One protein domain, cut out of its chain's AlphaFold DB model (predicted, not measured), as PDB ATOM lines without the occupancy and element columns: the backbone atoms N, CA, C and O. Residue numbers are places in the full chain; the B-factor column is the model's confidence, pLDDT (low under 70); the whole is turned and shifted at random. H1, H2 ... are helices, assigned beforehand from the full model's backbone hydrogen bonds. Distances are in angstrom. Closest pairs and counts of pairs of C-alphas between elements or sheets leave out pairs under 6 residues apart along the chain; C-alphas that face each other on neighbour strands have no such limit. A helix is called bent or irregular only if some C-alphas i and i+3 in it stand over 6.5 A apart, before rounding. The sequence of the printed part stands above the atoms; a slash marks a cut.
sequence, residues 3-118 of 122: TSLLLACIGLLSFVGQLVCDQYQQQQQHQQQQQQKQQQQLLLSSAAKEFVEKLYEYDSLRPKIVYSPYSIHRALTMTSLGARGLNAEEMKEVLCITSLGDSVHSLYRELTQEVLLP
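What this domain is: This is residues 3 to 118 of the 122 residues of the protein "SERPIN domain-containing protein" of Biomphalaria glabrata (UniProt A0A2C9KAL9). One very long helix, H1, makes the length of the domain, and three short helices, H2, H3 and H4, gather on one side of it toward its far end as a small compact head. Residues 3 to 36 of H1 stick out from this head as a free arm, and the chain turns back beyond the other end of H1 through residues 60 to 68 to reach H2. The printed part has 116 residues with four named helices, in the order H1, H2, H3, H4, and no named strand, in the class all helix. The whole is extended, with a radius of gyration of the C-alphas of 24.1 A, and spans 89 by 34 by 20 A.

How they stand to each other: H1, residues 3 to 59, touches H2, residues 69 to 80, about perpendicular at 78 degrees; the closest C-alphas are those of Val 52 and Pro 69, 6.2 A apart. H2 and H3, residues 86 to 94, touch and form a helical hairpin, at a shallow tilt of 18 degrees, opposite ways; their closest C-alphas, of Ser 80 and Ala 88, are 5.8 A apart. H1 and H3 are close but not clearly touching, with the C-alphas of Phe 51 and Val 94 closest at 7.1 A. H4, residues 98 to 115, touches H1 with residues 100 to 107 alone; the closest C-alphas, of Leu 43 and Leu 100, are 7.2 A apart, and the lines are only just about perpendicular at 72 degrees. H4 also touches H2, at a steep tilt of 55 degrees, opposite ways, with the C-alphas of Met 78 and His 105 closest at 6.3 A. H3 and H4 are close but not clearly touching, with the C-alphas of Lys 92 and Thr 98 closest at 5.3 A. Every O i to N i+4 pair is within hydrogen-bond range in H2 and H3, against 51 of 53 in H1 and 9 of 14 in H4.

Where its parts are: H1 begins at C-alpha 3, (12.557, 6.275, 78.151), and is 84.7 A long from first to last C-alpha. H2 is 16.5 A long and H3 12.3 A; H2 begins at C-alpha 69, (-54.076, -11.893, 102.872). H4 is 23.8 A long and ends at C-alpha 115, (-39.160, -7.885, 104.326). H4 is irregular, with C-alphas 99 and 102 9.3 A apart, and has a kink of 68 degrees near residue 105.

The domain as a whole: The two C-alphas farthest apart, of Thr 3 and Leu 61, are 89.9 A apart. The printed part has no cut. The links H2 to H3 and H3 to H4 are tight, and that from H1 to H2 is short. Residues 3 to 36, 57 to 64 and 113 to 118 stand free; the body without them spans 32 by 29 by 18 A. The mean pLDDT of the printed part is 84.6, and residues 3 to 9 and 116 to 118 include the 10 under 70.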
ATOM      1  N   THR A   3      13.690   6.963  78.814       61.09
ATOM      2  CA  THR A   3      12.557   6.275  78.151       61.09
ATOM      3  C   THR A   3      11.671   5.466  79.106       61.09
ATOM      4  O   THR A   3      10.488   5.294  78.838       61.09
ATOM      5  N   SER A   4      12.203   5.019  80.249       60.84
ATOM      6  CA  SER A   4      11.444   4.242  81.247       60.84
ATOM      7  C   SER A   4      10.341   5.050  81.942       60.84
ATOM      8  O   SER A   4       9.291   4.503  82.262       60.84
ATOM      9  N   LEU A   5      10.541   6.358  82.135       65.38
ATOM     10  CA  LEU A   5       9.578   7.213  82.836       65.38
ATOM     11  C   LEU A   5       8.337   7.520  81.975       65.38
ATOM     12  O   LEU A   5       7.229   7.641  82.486       65.38
ATOM     13  N   LEU A   6       8.514   7.597  80.655       62.94
ATOM     14  CA  LEU A   6       7.459   7.956  79.701       62.94
ATOM     15  C   LEU A   6       6.479   6.794  79.456       62.94
ATOM     16  O   LEU A   6       5.270   7.009  79.384       62.94
ATOM     17  N   LEU A   7       6.986   5.554  79.415       60.97
ATOM     18  CA  LEU A   7       6.157   4.343  79.334       60.97
ATOM     19  C   LEU A   7       5.293   4.134  80.588       60.97
ATOM     20  O   LEU A   7       4.149   3.695  80.470       60.97
ATOM     21  N   ALA A   8       5.794   4.503  81.771       69.50
ATOM     22  CA  ALA A   8       5.025   4.420  83.014       69.50
ATOM     23  C   ALA A   8       3.818   5.382  83.021       69.50
ATOM     24  O   ALA A   8       2.724   4.998  83.435       69.50
ATOM     25  N   CYS A   9       3.981   6.605  82.502       65.81
ATOM     26  CA  CYS A   9       2.902   7.598  82.440       65.81
ATOM     27  C   CYS A   9       1.764   7.198  81.483       65.81
ATOM     28  O   CYS A   9       0.596   7.421  81.796       65.81
ATOM     29  N   ILE A  10       2.082   6.578  80.342       73.88
ATOM     30  CA  ILE A  10       1.068   6.114  79.379       73.88
ATOM     31  C   ILE A  10       0.281   4.919  79.946       73.88
ATOM     32  O   ILE A  10      -0.941   4.861  79.802       73.88
ATOM     33  N   GLY A  11       0.954   3.999  80.649       70.69
ATOM     34  CA  GLY A  11       0.303   2.866  81.314       70.69
ATOM     35  C   GLY A  11      -0.683   3.289  82.411       70.69
ATOM     36  O   GLY A  11      -1.779   2.739  82.494       70.69
ATOM     37  N   LEU A  12      -0.335   4.311  83.203       73.62
ATOM     38  CA  LEU A  12      -1.199   4.837  84.268       73.62
ATOM     39  C   LEU A  12      -2.468   5.512  83.729       73.62
ATOM     40  O   LEU A  12      -3.547   5.298  84.275       73.62
ATOM     41  N   LEU A  13      -2.369   6.278  82.639       74.44
ATOM     42  CA  LEU A  13      -3.533   6.928  82.022       74.44
ATOM     43  C   LEU A  13      -4.517   5.908  81.426       74.44
ATOM     44  O   LEU A  13      -5.727   6.055  81.590       74.44
ATOM     45  N   SER A  14      -3.999   4.853  80.791       80.00
ATOM     46  CA  SER A  14      -4.824   3.770  80.239       80.00
ATOM     47  C   SER A  14      -5.550   2.983  81.340       80.00
ATOM     48  O   SER A  14      -6.746   2.717  81.235       80.00
ATOM     49  N   PHE A  15      -4.861   2.681  82.448       81.81
ATOM     50  CA  PHE A  15      -5.451   1.965  83.584       81.81
ATOM     51  C   PHE A  15      -6.557   2.768  84.289       81.81
ATOM     52  O   PHE A  15      -7.606   2.215  84.611       81.81
ATOM     53  N   VAL A  16      -6.366   4.081  84.479       82.00
ATOM     54  CA  VAL A  16      -7.398   4.960  85.062       82.00
ATOM     55  C   VAL A  16      -8.631   5.043  84.156       82.00
ATOM     56  O   VAL A  16      -9.753   4.976  84.654       82.00
ATOM     57  N   GLY A  17      -8.444   5.131  82.834       77.88
ATOM     58  CA  GLY A  17      -9.550   5.124  81.872       77.88
ATOM     59  C   GLY A  17     -10.370   3.829  81.904       77.88
ATOM     60  O   GLY A  17     -11.599   3.885  81.941       77.88
ATOM     61  N   GLN A  18      -9.698   2.674  81.960       82.88
ATOM     62  CA  GLN A  18     -10.353   1.366  82.052       82.88
ATOM     63  C   GLN A  18     -11.160   1.227  83.355       82.88
ATOM     64  O   GLN A  18     -12.329   0.850  83.314       82.88
ATOM     65  N   LEU A  19     -10.573   1.615  84.496       82.62
ATOM     66  CA  LEU A  19     -11.218   1.531  85.811       82.62
ATOM     67  C   LEU A  19     -12.491   2.393  85.892       82.62
ATOM     68  O   LEU A  19     -13.505   1.957  86.433       82.62
ATOM     69  N   VAL A  20     -12.455   3.610  85.335       84.25
ATOM     70  CA  VAL A  20     -13.621   4.510  85.303       84.25
ATOM     71  C   VAL A  20     -14.726   3.947  84.408       84.25
ATOM     72  O   VAL A  20     -15.895   4.011  84.784       84.25
ATOM     73  N   CYS A  21     -14.375   3.371  83.254       78.69
ATOM     74  CA  CYS A  21     -15.343   2.763  82.341       78.69
ATOM     75  C   CYS A  21     -16.030   1.537  82.973       78.69
ATOM     76  O   CYS A  21     -17.260   1.449  82.948       78.69
ATOM     77  N   ASP A  22     -15.257   0.664  83.632       83.69
ATOM     78  CA  ASP A  22     -15.775  -0.497  84.371       83.69
ATOM     79  C   ASP A  22     -16.730  -0.064  85.495       83.69
ATOM     80  O   ASP A  22     -17.820  -0.623  85.656       83.69
ATOM     81  N   GLN A  23     -16.372   0.983  86.245       83.50
ATOM     82  CA  GLN A  23     -17.214   1.511  87.319       83.50
ATOM     83  C   GLN A  23     -18.526   2.116  86.781       83.50
ATOM     84  O   GLN A  23     -19.590   1.960  87.390       83.50
ATOM     85  N   TYR A  24     -18.471   2.772  85.620       74.06
ATOM     86  CA  TYR A  24     -19.643   3.357  84.967       74.06
ATOM     87  C   TYR A  24     -20.601   2.278  84.439       74.06
ATOM     88  O   TYR A  24     -21.818   2.381  84.612       74.06
ATOM     89  N   GLN A  25     -20.066   1.208  83.845       80.31
ATOM     90  CA  GLN A  25     -20.866   0.067  83.388       80.31
ATOM     91  C   GLN A  25     -21.537  -0.665  84.557       80.31
ATOM     92  O   GLN A  25     -22.722  -0.998  84.468       80.31
ATOM     93  N   GLN A  26     -20.832  -0.850  85.678       79.12
ATOM     94  CA  GLN A  26     -21.413  -1.454  86.882       79.12
ATOM     95  C   GLN A  26     -22.594  -0.640  87.429       79.12
ATOM     96  O   GLN A  26     -23.624  -1.221  87.776       79.12
ATOM     97  N   GLN A  27     -22.496   0.693  87.464       79.56
ATOM     98  CA  GLN A  27     -23.603   1.550  87.913       79.56
ATOM     99  C   GLN A  27     -24.842   1.439  87.021       79.56
ATOM    100  O   GLN A  27     -25.960   1.362  87.535       79.56
ATOM    101  N   GLN A  28     -24.665   1.397  85.700       78.06
ATOM    102  CA  GLN A  28     -25.791   1.274  84.770       78.06
ATOM    103  C   GLN A  28     -26.524  -0.062  84.927       78.06
ATOM    104  O   GLN A  28     -27.755  -0.096  84.935       78.06
ATOM    105  N   GLN A  29     -25.780  -1.153  85.122       76.81
ATOM    106  CA  GLN A  29     -26.366  -2.474  85.357       76.81
ATOM    107  C   GLN A  29     -27.188  -2.513  86.652       76.81
ATOM    108  O   GLN A  29     -28.307  -3.026  86.653       76.81
ATOM    109  N   HIS A  30     -26.689  -1.907  87.735       73.69
ATOM    110  CA  HIS A  30     -27.413  -1.855  89.009       73.69
ATOM    111  C   HIS A  30     -28.736  -1.083  88.899       73.69
ATOM    112  O   HIS A  30     -29.746  -1.510  89.459       73.69
ATOM    113  N   GLN A  31     -28.760   0.027  88.154       77.38
ATOM    114  CA  GLN A  31     -29.982   0.814  87.952       77.38
ATOM    115  C   GLN A  31     -31.034   0.047  87.142       77.38
ATOM    116  O   GLN A  31     -32.205   0.023  87.523       77.38
ATOM    117  N   GLN A  32     -30.624  -0.622  86.059       79.62
ATOM    118  CA  GLN A  32     -31.533  -1.437  85.247       79.62
ATOM    119  C   GLN A  32     -32.116  -2.600  86.057       79.62
ATOM    120  O   GLN A  32     -33.322  -2.850  86.010       79.62
ATOM    121  N   GLN A  33     -31.283  -3.268  86.856       81.12
ATOM    122  CA  GLN A  33     -31.718  -4.379  87.697       81.12
ATOM    123  C   GLN A  33     -32.713  -3.932  88.780       81.12
ATOM    124  O   GLN A  33     -33.712  -4.608  89.021       81.12
ATOM    125  N   GLN A  34     -32.492  -2.769  89.403       80.81
ATOM    126  CA  GLN A  34     -33.429  -2.212  90.383       80.81
ATOM    127  C   GLN A  34     -34.781  -1.853  89.760       80.81
ATOM    128  O   GLN A  34     -35.819  -2.141  90.356       80.81
ATOM    129  N   GLN A  35     -34.790  -1.276  88.554       82.88
ATOM    130  CA  GLN A  35     -36.036  -0.950  87.854       82.88
ATOM    131  C   GLN A  35     -36.846  -2.204  87.511       82.88
ATOM    132  O   GLN A  35     -38.054  -2.238  87.747       82.88
ATOM    133  N   GLN A  36     -36.191  -3.254  87.011       83.69
ATOM    134  CA  GLN A  36     -36.852  -4.530  86.716       83.69
ATOM    135  C   GLN A  36     -37.473  -5.145  87.971       83.69
ATOM    136  O   GLN A  36     -38.627  -5.573  87.953       83.69
ATOM    137  N   LYS A  37     -36.735  -5.127  89.083       82.75
ATOM    138  CA  LYS A  37     -37.217  -5.642  90.362       82.75
ATOM    139  C   LYS A  37     -38.436  -4.874  90.870       82.75
ATOM    140  O   LYS A  37     -39.418  -5.491  91.274       82.75
ATOM    141  N   GLN A  38     -38.416  -3.544  90.785       84.44
ATOM    142  CA  GLN A  38     -39.567  -2.713  91.147       84.44
ATOM    143  C   GLN A  38     -40.788  -3.019  90.276       84.44
ATOM    144  O   GLN A  38     -41.888  -3.166  90.803       84.44
ATOM    145  N   GLN A  39     -40.613  -3.171  88.960       86.56
ATOM    146  CA  GLN A  39     -41.712  -3.543  88.063       86.56
ATOM    147  C   GLN A  39     -42.316  -4.901  88.434       86.56
ATOM    148  O   GLN A  39     -43.535  -5.027  88.524       86.56
ATOM    149  N   GLN A  40     -41.484  -5.904  88.709       86.56
ATOM    150  CA  GLN A  40     -41.959  -7.229  89.109       86.56
ATOM    151  C   GLN A  40     -42.682  -7.205  90.466       86.56
ATOM    152  O   GLN A  40     -43.723  -7.845  90.619       86.56
ATOM    153  N   GLN A  41     -42.187  -6.426  91.432       85.94
ATOM    154  CA  GLN A  41     -42.853  -6.227  92.723       85.94
ATOM    155  C   GLN A  41     -44.203  -5.507  92.573       85.94
ATOM    156  O   GLN A  41     -45.169  -5.879  93.239       85.94
ATOM    157  N   LEU A  42     -44.303  -4.524  91.673       89.94
ATOM    158  CA  LEU A  42     -45.557  -3.831  91.364       89.94
ATOM    159  C   LEU A  42     -46.589  -4.775  90.743       89.94
ATOM    160  O   LEU A  42     -47.742  -4.786  91.175       89.94
ATOM    161  N   LEU A  43     -46.178  -5.602  89.775       90.94
ATOM    162  CA  LEU A  43     -47.049  -6.614  89.172       90.94
ATOM    163  C   LEU A  43     -47.551  -7.607  90.221       90.94
ATOM    164  O   LEU A  43     -48.742  -7.909  90.265       90.94
ATOM    165  N   LEU A  44     -46.667  -8.057  91.114       91.56
ATOM    166  CA  LEU A  44     -47.045  -8.961  92.191       91.56
ATOM    167  C   LEU A  44     -48.009  -8.311  93.181       91.56
ATOM    168  O   LEU A  44     -48.986  -8.936  93.587       91.56
ATOM    169  N   SER A  45     -47.760  -7.056  93.553       91.44
ATOM    170  CA  SER A  45     -48.658  -6.305  94.426       91.44
ATOM    171  C   SER A  45     -50.024  -6.104  93.778       91.44
ATOM    172  O   SER A  45     -51.028  -6.152  94.485       91.44
ATOM    173  N   SER A  46     -50.074  -5.879  92.464       93.44
ATOM    174  CA  SER A  46     -51.327  -5.749  91.717       93.44
ATOM    175  C   SER A  46     -52.105  -7.064  91.718       93.44
ATOM    176  O   SER A  46     -53.281  -7.071  92.066       93.44
ATOM    177  N   ALA A  47     -51.437  -8.177  91.398       93.19
ATOM    178  CA  ALA A  47     -52.023  -9.515  91.425       93.19
ATOM    179  C   ALA A  47     -52.543  -9.889  92.822       93.19
ATOM    180  O   ALA A  47     -53.685 -10.315  92.982       93.19
ATOM    181  N   ALA A  48     -51.718  -9.680  93.851       93.06
ATOM    182  CA  ALA A  48     -52.098  -9.936  95.232       93.06
ATOM    183  C   ALA A  48     -53.287  -9.062  95.647       93.06
ATOM    184  O   ALA A  48     -54.220  -9.566  96.259       93.06
ATOM    185  N   LYS A  49     -53.297  -7.774  95.286       94.25
ATOM    186  CA  LYS A  49     -54.421  -6.878  95.576       94.25
ATOM    187  C   LYS A  49     -55.722  -7.394  94.959       94.25
ATOM    188  O   LYS A  49     -56.715  -7.487  95.672       94.25
ATOM    189  N   GLU A  50     -55.700  -7.769  93.683       94.88
ATOM    190  CA  GLU A  50     -56.881  -8.284  92.984       94.88
ATOM    191  C   GLU A  50     -57.410  -9.578  93.627       94.88
ATOM    192  O   GLU A  50     -58.608  -9.712  93.873       94.88
ATOM    193  N   PHE A  51     -56.520 -10.514  93.974       94.44
ATOM    194  CA  PHE A  51     -56.897 -11.724  94.711       94.44
ATOM    195  C   PHE A  51     -57.575 -11.393  96.048       94.44
ATOM    196  O   PHE A  51     -58.579 -12.002  96.414       94.44
ATOM    197  N   VAL A  52     -57.026 -10.429  96.785       92.06
ATOM    198  CA  VAL A  52     -57.536 -10.037  98.101       92.06
ATOM    199  C   VAL A  52     -58.898  -9.361  97.998       92.06
ATOM    200  O   VAL A  52     -59.766  -9.652  98.815       92.06
ATOM    201  N   GLU A  53     -59.112  -8.516  96.992       92.00
ATOM    202  CA  GLU A  53     -60.425  -7.927  96.703       92.00
ATOM    203  C   GLU A  53     -61.472  -9.026  96.461       92.00
ATOM    204  O   GLU A  53     -62.486  -9.061  97.160       92.00
ATOM    205  N   LYS A  54     -61.171 -10.006  95.596       92.12
ATOM    206  CA  LYS A  54     -62.048 -11.169  95.352       92.12
ATOM    207  C   LYS A  54     -62.300 -11.997  96.618       92.12
ATOM    208  O   LYS A  54     -63.417 -12.457  96.859       92.12
ATOM    209  N   LEU A  55     -61.273 -12.191  97.446       89.56
ATOM    210  CA  LEU A  55     -61.384 -12.939  98.699       89.56
ATOM    211  C   LEU A  55     -62.286 -12.221  99.715       89.56
ATOM    212  O   LEU A  55     -63.088 -12.874 100.383       89.56
ATOM    213  N   TYR A  56     -62.191 -10.893  99.813       88.12
ATOM    214  CA  TYR A  56     -63.070 -10.092 100.669       88.12
ATOM    215  C   TYR A  56     -64.515 -10.080 100.174       88.12
ATOM    216  O   TYR A  56     -65.427 -10.172 100.993       88.12
ATOM    217  N   GLU A  57     -64.743 -10.006  98.861       87.81
ATOM    218  CA  GLU A  57     -66.089 -10.113  98.287       87.81
ATOM    219  C   GLU A  57     -66.743 -11.446  98.654       87.81
ATOM    220  O   GLU A  57     -67.884 -11.468  99.123       87.81
ATOM    221  N   TYR A  58     -65.995 -12.547  98.539       83.56
ATOM    222  CA  TYR A  58     -66.455 -13.874  98.944       83.56
ATOM    223  C   TYR A  58     -66.776 -13.959 100.448       83.56
ATOM    224  O   TYR A  58     -67.699 -14.661 100.862       83.56
ATOM    225  N   ASP A  59     -66.021 -13.237 101.275       78.12
ATOM    226  CA  ASP A  59     -66.140 -13.258 102.733       78.12
ATOM    227  C   ASP A  59     -67.163 -12.265 103.306       78.12
ATOM    228  O   ASP A  59     -67.500 -12.340 104.487       78.12
ATOM    229  N   SER A  60     -67.697 -11.359 102.480       72.75
ATOM    230  CA  SER A  60     -68.558 -10.232 102.883       72.75
ATOM    231  C   SER A  60     -69.831 -10.615 103.656       72.75
ATOM    232  O   SER A  60     -70.446  -9.769 104.306       72.75
ATOM    233  N   LEU A  61     -70.211 -11.895 103.632       72.44
ATOM    234  CA  LEU A  61     -71.376 -12.450 104.327       72.44
ATOM    235  C   LEU A  61     -71.042 -13.083 105.693       72.44
ATOM    236  O   LEU A  61     -71.947 -13.574 106.371       72.44
ATOM    237  N   ARG A  62     -69.766 -13.112 106.106       70.12
ATOM    238  CA  ARG A  62     -69.304 -13.806 107.320       70.12
ATOM    239  C   ARG A  62     -68.955 -12.833 108.462       70.12
ATOM    240  O   ARG A  62     -68.547 -11.698 108.225       70.12
ATOM    241  N   PRO A  63     -69.145 -13.242 109.735       75.69
ATOM    242  CA  PRO A  63     -68.798 -12.411 110.890       75.69
ATOM    243  C   PRO A  63     -67.288 -12.145 110.936       75.69
ATOM    244  O   PRO A  63     -66.515 -12.996 110.522       75.69
ATOM    245  N   LYS A  64     -66.892 -10.982 111.476       75.25
ATOM    246  CA  LYS A  64     -65.519 -10.425 111.532       75.25
ATOM    247  C   LYS A  64     -64.399 -11.480 111.474       75.25
ATOM    248  O   LYS A  64     -63.983 -11.997 112.513       75.25
ATOM    249  N   ILE A  65     -63.882 -11.747 110.276       81.12
ATOM    250  CA  ILE A  65     -62.708 -12.597 110.075       81.12
ATOM    251  C   ILE A  65     -61.469 -11.703 110.008       81.12
ATOM    252  O   ILE A  65     -61.443 -10.699 109.301       81.12
ATOM    253  N   VAL A  66     -60.436 -12.070 110.764       86.00
ATOM    254  CA  VAL A  66     -59.099 -11.479 110.658       86.00
ATOM    255  C   VAL A  66     -58.185 -12.532 110.054       86.00
ATOM    256  O   VAL A  66     -58.014 -13.610 110.621       86.00
ATOM    257  N   TYR A  67     -57.594 -12.228 108.905       89.06
ATOM    258  CA  TYR A  67     -56.618 -13.086 108.241       89.06
ATOM    259  C   TYR A  67     -55.494 -12.247 107.635       89.06
ATOM    260  O   TYR A  67     -55.636 -11.042 107.449       89.06
ATOM    261  N   SER A  68     -54.364 -12.893 107.340       90.75
ATOM    262  CA  SER A  68     -53.248 -12.291 106.604       90.75
ATOM    263  C   SER A  68     -53.420 -12.599 105.116       90.75
ATOM    264  O   SER A  68     -53.157 -13.737 104.706       90.75
ATOM    265  N   PRO A  69     -53.838 -11.628 104.284       90.44
ATOM    266  CA  PRO A  69     -54.076 -11.893 102.872       90.44
ATOM    267  C   PRO A  69     -52.771 -12.245 102.140       90.44
ATOM    268  O   PRO A  69     -52.747 -13.141 101.299       90.44
ATOM    269  N   TYR A  70     -51.655 -11.628 102.556       89.56
ATOM    270  CA  TYR A  70     -50.311 -11.956 102.079       89.56
ATOM    271  C   TYR A  70     -49.938 -13.418 102.344       89.56
ATOM    272  O   TYR A  70     -49.437 -14.099 101.452       89.56
ATOM    273  N   SER A  71     -50.179 -13.920 103.561       91.50
ATOM    274  CA  SER A  71     -49.810 -15.295 103.918       91.50
ATOM    275  C   SER A  71     -50.601 -16.320 103.110       91.50
ATOM    276  O   SER A  71     -50.012 -17.297 102.653       91.50
ATOM    277  N   ILE A  72     -51.904 -16.090 102.912       93.62
ATOM    278  CA  ILE A  72     -52.766 -16.967 102.109       93.62
ATOM    279  C   ILE A  72     -52.288 -16.982 100.660       93.62
ATOM    280  O   ILE A  72     -52.015 -18.049 100.112       93.62
ATOM    281  N   HIS A  73     -52.138 -15.799 100.063       94.69
ATOM    282  CA  HIS A  73     -51.739 -15.665  98.668       94.69
ATOM    283  C   HIS A  73     -50.358 -16.290  98.423       94.69
ATOM    284  O   HIS A  73     -50.234 -17.169  97.575       94.69
ATOM    285  N   ARG A  74     -49.357 -15.992  99.267       93.31
ATOM    286  CA  ARG A  74     -48.020 -16.612  99.201       93.31
ATOM    287  C   ARG A  74     -48.070 -18.132  99.344       93.31
ATOM    288  O   ARG A  74     -47.379 -18.827  98.604       93.31
ATOM    289  N   ALA A  75     -48.819 -18.658 100.315       93.94
ATOM    290  CA  ALA A  75     -48.903 -20.100 100.536       93.94
ATOM    291  C   ALA A  75     -49.477 -20.809  99.304       93.94
ATOM    292  O   ALA A  75     -48.863 -21.751  98.811       93.94
ATOM    293  N   LEU A  76     -50.583 -20.300  98.761       94.94
ATOM    294  CA  LEU A  76     -51.231 -20.865  97.580       94.94
ATOM    295  C   LEU A  76     -50.391 -20.696  96.310       94.94
ATOM    296  O   LEU A  76     -50.331 -21.623  95.507       94.94
ATOM    297  N   THR A  77     -49.672 -19.579  96.155       94.38
ATOM    298  CA  THR A  77     -48.679 -19.428  95.084       94.38
ATOM    299  C   THR A  77     -47.574 -20.471  95.217       94.38
ATOM    300  O   THR A  77     -47.196 -21.093  94.237       94.38
ATOM    301  N   MET A  78     -47.052 -20.746  96.413       94.00
ATOM    302  CA  MET A  78     -46.068 -21.827  96.568       94.00
ATOM    303  C   MET A  78     -46.676 -23.211  96.302       94.00
ATOM    304  O   MET A  78     -45.995 -24.072  95.753       94.00
ATOM    305  N   THR A  79     -47.951 -23.428  96.631       94.00
ATOM    306  CA  THR A  79     -48.668 -24.665  96.288       94.00
ATOM    307  C   THR A  79     -48.853 -24.820  94.777       94.00
ATOM    308  O   THR A  79     -48.713 -25.935  94.274       94.00
ATOM    309  N   SER A  80     -49.092 -23.733  94.032       93.81
ATOM    310  CA  SER A  80     -49.279 -23.798  92.575       93.81
ATOM    311  C   SER A  80     -48.021 -24.271  91.839       93.81
ATOM    312  O   SER A  80     -48.140 -24.843  90.761       93.81
ATOM    313  N   LEU A  81     -46.831 -24.117  92.436       92.19
ATOM    314  CA  LEU A  81     -45.578 -24.686  91.915       92.19
ATOM    315  C   LEU A  81     -45.611 -26.224  91.856       92.19
ATOM    316  O   LEU A  81     -44.950 -26.829  91.016       92.19
ATOM    317  N   GLY A  82     -46.354 -26.865  92.762       92.00
ATOM    318  CA  GLY A  82     -46.524 -28.320  92.800       92.00
ATOM    319  C   GLY A  82     -47.689 -28.839  91.951       92.00
ATOM    320  O   GLY A  82     -47.797 -30.051  91.752       92.00
ATOM    321  N   ALA A  83     -48.559 -27.954  91.459       93.62
ATOM    322  CA  ALA A  83     -49.700 -28.317  90.629       93.62
ATOM    323  C   ALA A  83     -49.267 -28.647  89.189       93.62
ATOM    324  O   ALA A  83     -48.191 -28.261  88.733       93.62
ATOM    325  N   ARG A  84     -50.102 -29.389  88.450       93.12
ATOM    326  CA  ARG A  84     -49.834 -29.785  87.056       93.12
ATOM    327  C   ARG A  84     -51.088 -29.682  86.199       93.12
ATOM    328  O   ARG A  84     -52.190 -29.857  86.711       93.12
ATOM    329  N   GLY A  85     -50.891 -29.477  84.896       93.06
ATOM    330  CA  GLY A  85     -51.973 -29.408  83.913       93.06
ATOM    331  C   GLY A  85     -53.000 -28.336  84.271       93.06
ATOM    332  O   GLY A  85     -52.631 -27.276  84.770       93.06
ATOM    333  N   LEU A  86     -54.279 -28.659  84.077       94.75
ATOM    334  CA  LEU A  86     -55.407 -27.753  84.315       94.75
ATOM    335  C   LEU A  86     -55.414 -27.182  85.737       94.75
ATOM    336  O   LEU A  86     -55.582 -25.982  85.912       94.75
ATOM    337  N   ASN A  87     -55.111 -28.000  86.746       93.56
ATOM    338  CA  ASN A  87     -55.072 -27.533  88.133       93.56
ATOM    339  C   ASN A  87     -54.040 -26.414  88.340       93.56
ATOM    340  O   ASN A  87     -54.246 -25.524  89.158       93.56
ATOM    341  N   ALA A  88     -52.910 -26.453  87.626       92.94
ATOM    342  CA  ALA A  88     -51.915 -25.387  87.713       92.94
ATOM    343  C   ALA A  88     -52.416 -24.091  87.063       92.94
ATOM    344  O   ALA A  88     -52.142 -23.007  87.576       92.94
ATOM    345  N   GLU A  89     -53.144 -24.203  85.952       93.94
ATOM    346  CA  GLU A  89     -53.723 -23.069  85.229       93.94
ATOM    347  C   GLU A  89     -54.828 -22.399  86.054       93.94
ATOM    348  O   GLU A  89     -54.751 -21.196  86.299       93.94
ATOM    349  N   GLU A  90     -55.763 -23.184  86.596       95.12
ATOM    350  CA  GLU A  90     -56.835 -22.707  87.481       95.12
ATOM    351  C   GLU A  90     -56.271 -22.003  88.722       95.12
ATOM    352  O   GLU A  90     -56.716 -20.919  89.099       95.12
ATOM    353  N   MET A  91     -55.239 -22.580  89.352       95.31
ATOM    354  CA  MET A  91     -54.590 -21.945  90.500       95.31
ATOM    355  C   MET A  91     -53.936 -20.613  90.127       95.31
ATOM    356  O   MET A  91     -54.040 -19.653  90.891       95.31
ATOM    357  N   LYS A  92     -53.266 -20.530  88.972       94.56
ATOM    358  CA  LYS A  92     -52.642 -19.282  88.506       94.56
ATOM    359  C   LYS A  92     -53.688 -18.202  88.217       94.56
ATOM    360  O   LYS A  92     -53.456 -17.043  88.567       94.56
ATOM    361  N   GLU A  93     -54.828 -18.587  87.648       94.81
ATOM    362  CA  GLU A  93     -55.954 -17.696  87.365       94.81
ATOM    363  C   GLU A  93     -56.591 -17.152  88.648       94.81
ATOM    364  O   GLU A  93     -56.698 -15.936  88.812       94.81
ATOM    365  N   VAL A  94     -56.937 -18.027  89.599       94.75
ATOM    366  CA  VAL A  94     -57.547 -17.624  90.879       94.75
ATOM    367  C   VAL A  94     -56.619 -16.713  91.681       94.75
ATOM    368  O   VAL A  94     -57.076 -15.766  92.317       94.75
ATOM    369  N   LEU A  95     -55.312 -16.975  91.644       94.88
ATOM    370  CA  LEU A  95     -54.308 -16.170  92.341       94.88
ATOM    371  C   LEU A  95     -53.920 -14.887  91.591       94.88
ATOM    372  O   LEU A  95     -53.095 -14.129  92.106       94.88
ATOM    373  N   CYS A  96     -54.481 -14.641  90.402       95.00
ATOM    374  CA  CYS A  96     -54.172 -13.498  89.538       95.00
ATOM    375  C   CYS A  96     -52.682 -13.396  89.140       95.00
ATOM    376  O   CYS A  96     -52.184 -12.312  88.853       95.00
ATOM    377  N   ILE A  97     -51.949 -14.517  89.106       94.12
ATOM    378  CA  ILE A  97     -50.493 -14.560  88.842       94.12
ATOM    379  C   ILE A  97     -50.137 -14.990  87.413       94.12
ATOM    380  O   ILE A  97     -48.961 -15.162  87.096       94.12
ATOM    381  N   THR A  98     -51.123 -15.153  86.529       91.81
ATOM    382  CA  THR A  98     -50.914 -15.610  85.145       91.81
ATOM    383  C   THR A  98     -49.920 -14.731  84.376       91.81
ATOM    384  O   THR A  98     -49.097 -15.248  83.624       91.81
ATOM    385  N   SER A  99     -49.930 -13.414  84.609       87.19
ATOM    386  CA  SER A  99     -49.030 -12.452  83.957       87.19
ATOM    387  C   SER A  99     -47.597 -12.453  84.504       87.19
ATOM    388  O   SER A  99     -46.698 -11.938  83.842       87.19
ATOM    389  N   LEU A 100     -47.361 -13.036  85.685       86.25
ATOM    390  CA  LEU A 100     -46.033 -13.116  86.301       86.25
ATOM    391  C   LEU A 100     -45.252 -14.365  85.864       86.25
ATOM    392  O   LEU A 100     -44.041 -14.434  86.068       86.25
ATOM    393  N   GLY A 101     -45.924 -15.340  85.247       84.44
ATOM    394  CA  GLY A 101     -45.301 -16.578  84.791       84.44
ATOM    395  C   GLY A 101     -44.691 -17.403  85.932       84.44
ATOM    396  O   GLY A 101     -45.108 -17.326  87.087       84.44
ATOM    397  N   ASP A 102     -43.687 -18.215  85.603       83.44
ATOM    398  CA  ASP A 102     -43.098 -19.180  86.545       83.44
ATOM    399  C   ASP A 102     -42.100 -18.544  87.539       83.44
ATOM    400  O   ASP A 102     -41.681 -19.183  88.506       83.44
ATOM    401  N   SER A 103     -41.732 -17.270  87.352       85.94
ATOM    402  CA  SER A 103     -40.806 -16.540  88.234       85.94
ATOM    403  C   SER A 103     -41.479 -15.960  89.485       85.94
ATOM    404  O   SER A 103     -40.805 -15.447  90.386       85.94
ATOM    405  N   VAL A 104     -42.802 -16.080  89.604       90.19
ATOM    406  CA  VAL A 104     -43.563 -15.575  90.755       90.19
ATOM    407  C   VAL A 104     -43.098 -16.171  92.089       90.19
ATOM    408  O   VAL A 104     -43.040 -15.484  93.109       90.19
ATOM    409  N   HIS A 105     -42.671 -17.434  92.090       90.50
ATOM    410  CA  HIS A 105     -42.168 -18.103  93.290       90.50
ATOM    411  C   HIS A 105     -40.820 -17.523  93.744       90.50
ATOM    412  O   HIS A 105     -40.589 -17.353  94.944       90.50
ATOM    413  N   SER A 106     -39.937 -17.171  92.801       89.56
ATOM    414  CA  SER A 106     -38.689 -16.462  93.116       89.56
ATOM    415  C   SER A 106     -38.952 -15.054  93.639       89.56
ATOM    416  O   SER A 106     -38.312 -14.665  94.612       89.56
ATOM    417  N   LEU A 107     -39.948 -14.344  93.098       89.25
ATOM    418  CA  LEU A 107     -40.334 -13.017  93.586       89.25
ATOM    419  C   LEU A 107     -40.805 -13.055  95.040       89.25
ATOM    420  O   LEU A 107     -40.365 -12.248  95.857       89.25
ATOM    421  N   TYR A 108     -41.629 -14.040  95.406       90.50
ATOM    422  CA  TYR A 108     -42.002 -14.242  96.806       90.50
ATOM    423  C   TYR A 108     -40.815 -14.585  97.695       90.50
ATOM    424  O   TYR A 108     -40.770 -14.140  98.845       90.50
ATOM    425  N   ARG A 109     -39.863 -15.382  97.198       87.56
ATOM    426  CA  ARG A 109     -38.649 -15.722  97.945       87.56
ATOM    427  C   ARG A 109     -37.811 -14.476  98.220       87.56
ATOM    428  O   ARG A 109     -37.436 -14.268  99.368       87.56
ATOM    429  N   GLU A 110     -37.584 -13.643  97.210       87.50
ATOM    430  CA  GLU A 110     -36.846 -12.380  97.333       87.50
ATOM    431  C   GLU A 110     -37.538 -11.410  98.292       87.50
ATOM    432  O   GLU A 110     -36.924 -10.945  99.247       87.50
ATOM    433  N   LEU A 111     -38.846 -11.196  98.132       84.88
ATOM    434  CA  LEU A 111     -39.620 -10.350  99.045       84.88
ATOM    435  C   LEU A 111     -39.601 -10.866 100.483       84.88
ATOM    436  O   LEU A 111     -39.522 -10.081 101.423       84.88
ATOM    437  N   THR A 112     -39.646 -12.186 100.674       83.50
ATOM    438  CA  THR A 112     -39.500 -12.777 102.011       83.50
ATOM    439  C   THR A 112     -38.122 -12.439 102.592       83.50
ATOM    440  O   THR A 112     -38.014 -12.089 103.764       83.50
ATOM    441  N   GLN A 113     -37.066 -12.501 101.782       82.06
ATOM    442  CA  GLN A 113     -35.711 -12.160 102.219       82.06
ATOM    443  C   GLN A 113     -35.548 -10.666 102.531       82.06
ATOM    444  O   GLN A 113     -34.857 -10.321 103.482       82.06
ATOM    445  N   GLU A 114     -36.209  -9.785 101.784       78.69
ATOM    446  CA  GLU A 114     -36.155  -8.334 101.995       78.69
ATOM    447  C   GLU A 114     -36.998  -7.838 103.159       78.69
ATOM    448  O   GLU A 114     -36.593  -6.903 103.838       78.69
ATOM    449  N   VAL A 115     -38.179  -8.418 103.371       75.81
ATOM    450  CA  VAL A 115     -39.160  -7.885 104.326       75.81
ATOM    451  C   VAL A 115     -39.145  -8.660 105.641       75.81
ATOM    452  O   VAL A 115     -39.294  -8.062 106.704       75.81
ATOM    453  N   LEU A 116     -38.953  -9.982 105.600       68.19
ATOM    454  CA  LEU A 116     -39.079 -10.848 106.781       68.19
ATOM    455  C   LEU A 116     -37.727 -11.216 107.413       68.19
ATOM    456  O   LEU A 116     -37.662 -11.362 108.630       68.19
ATOM    457  N   LEU A 117     -36.639 -11.330 106.640       67.06
ATOM    458  CA  LEU A 117     -35.313 -11.671 107.190       67.06
ATOM    459  C   LEU A 117     -34.487 -10.522 107.810       67.06
ATOM    460  O   LEU A 117     -33.636 -10.841 108.647       67.06
ATOM    461  N   PRO A 118     -34.707  -9.216 107.539       60.97
ATOM    462  CA  PRO A 118     -34.032  -8.161 108.304       60.97
ATOM    463  C   PRO A 118     -34.442  -8.141 109.785       60.97
ATOM    464  O   PRO A 118     -33.779  -7.495 110.590       60.97
TER     465      PRO A 118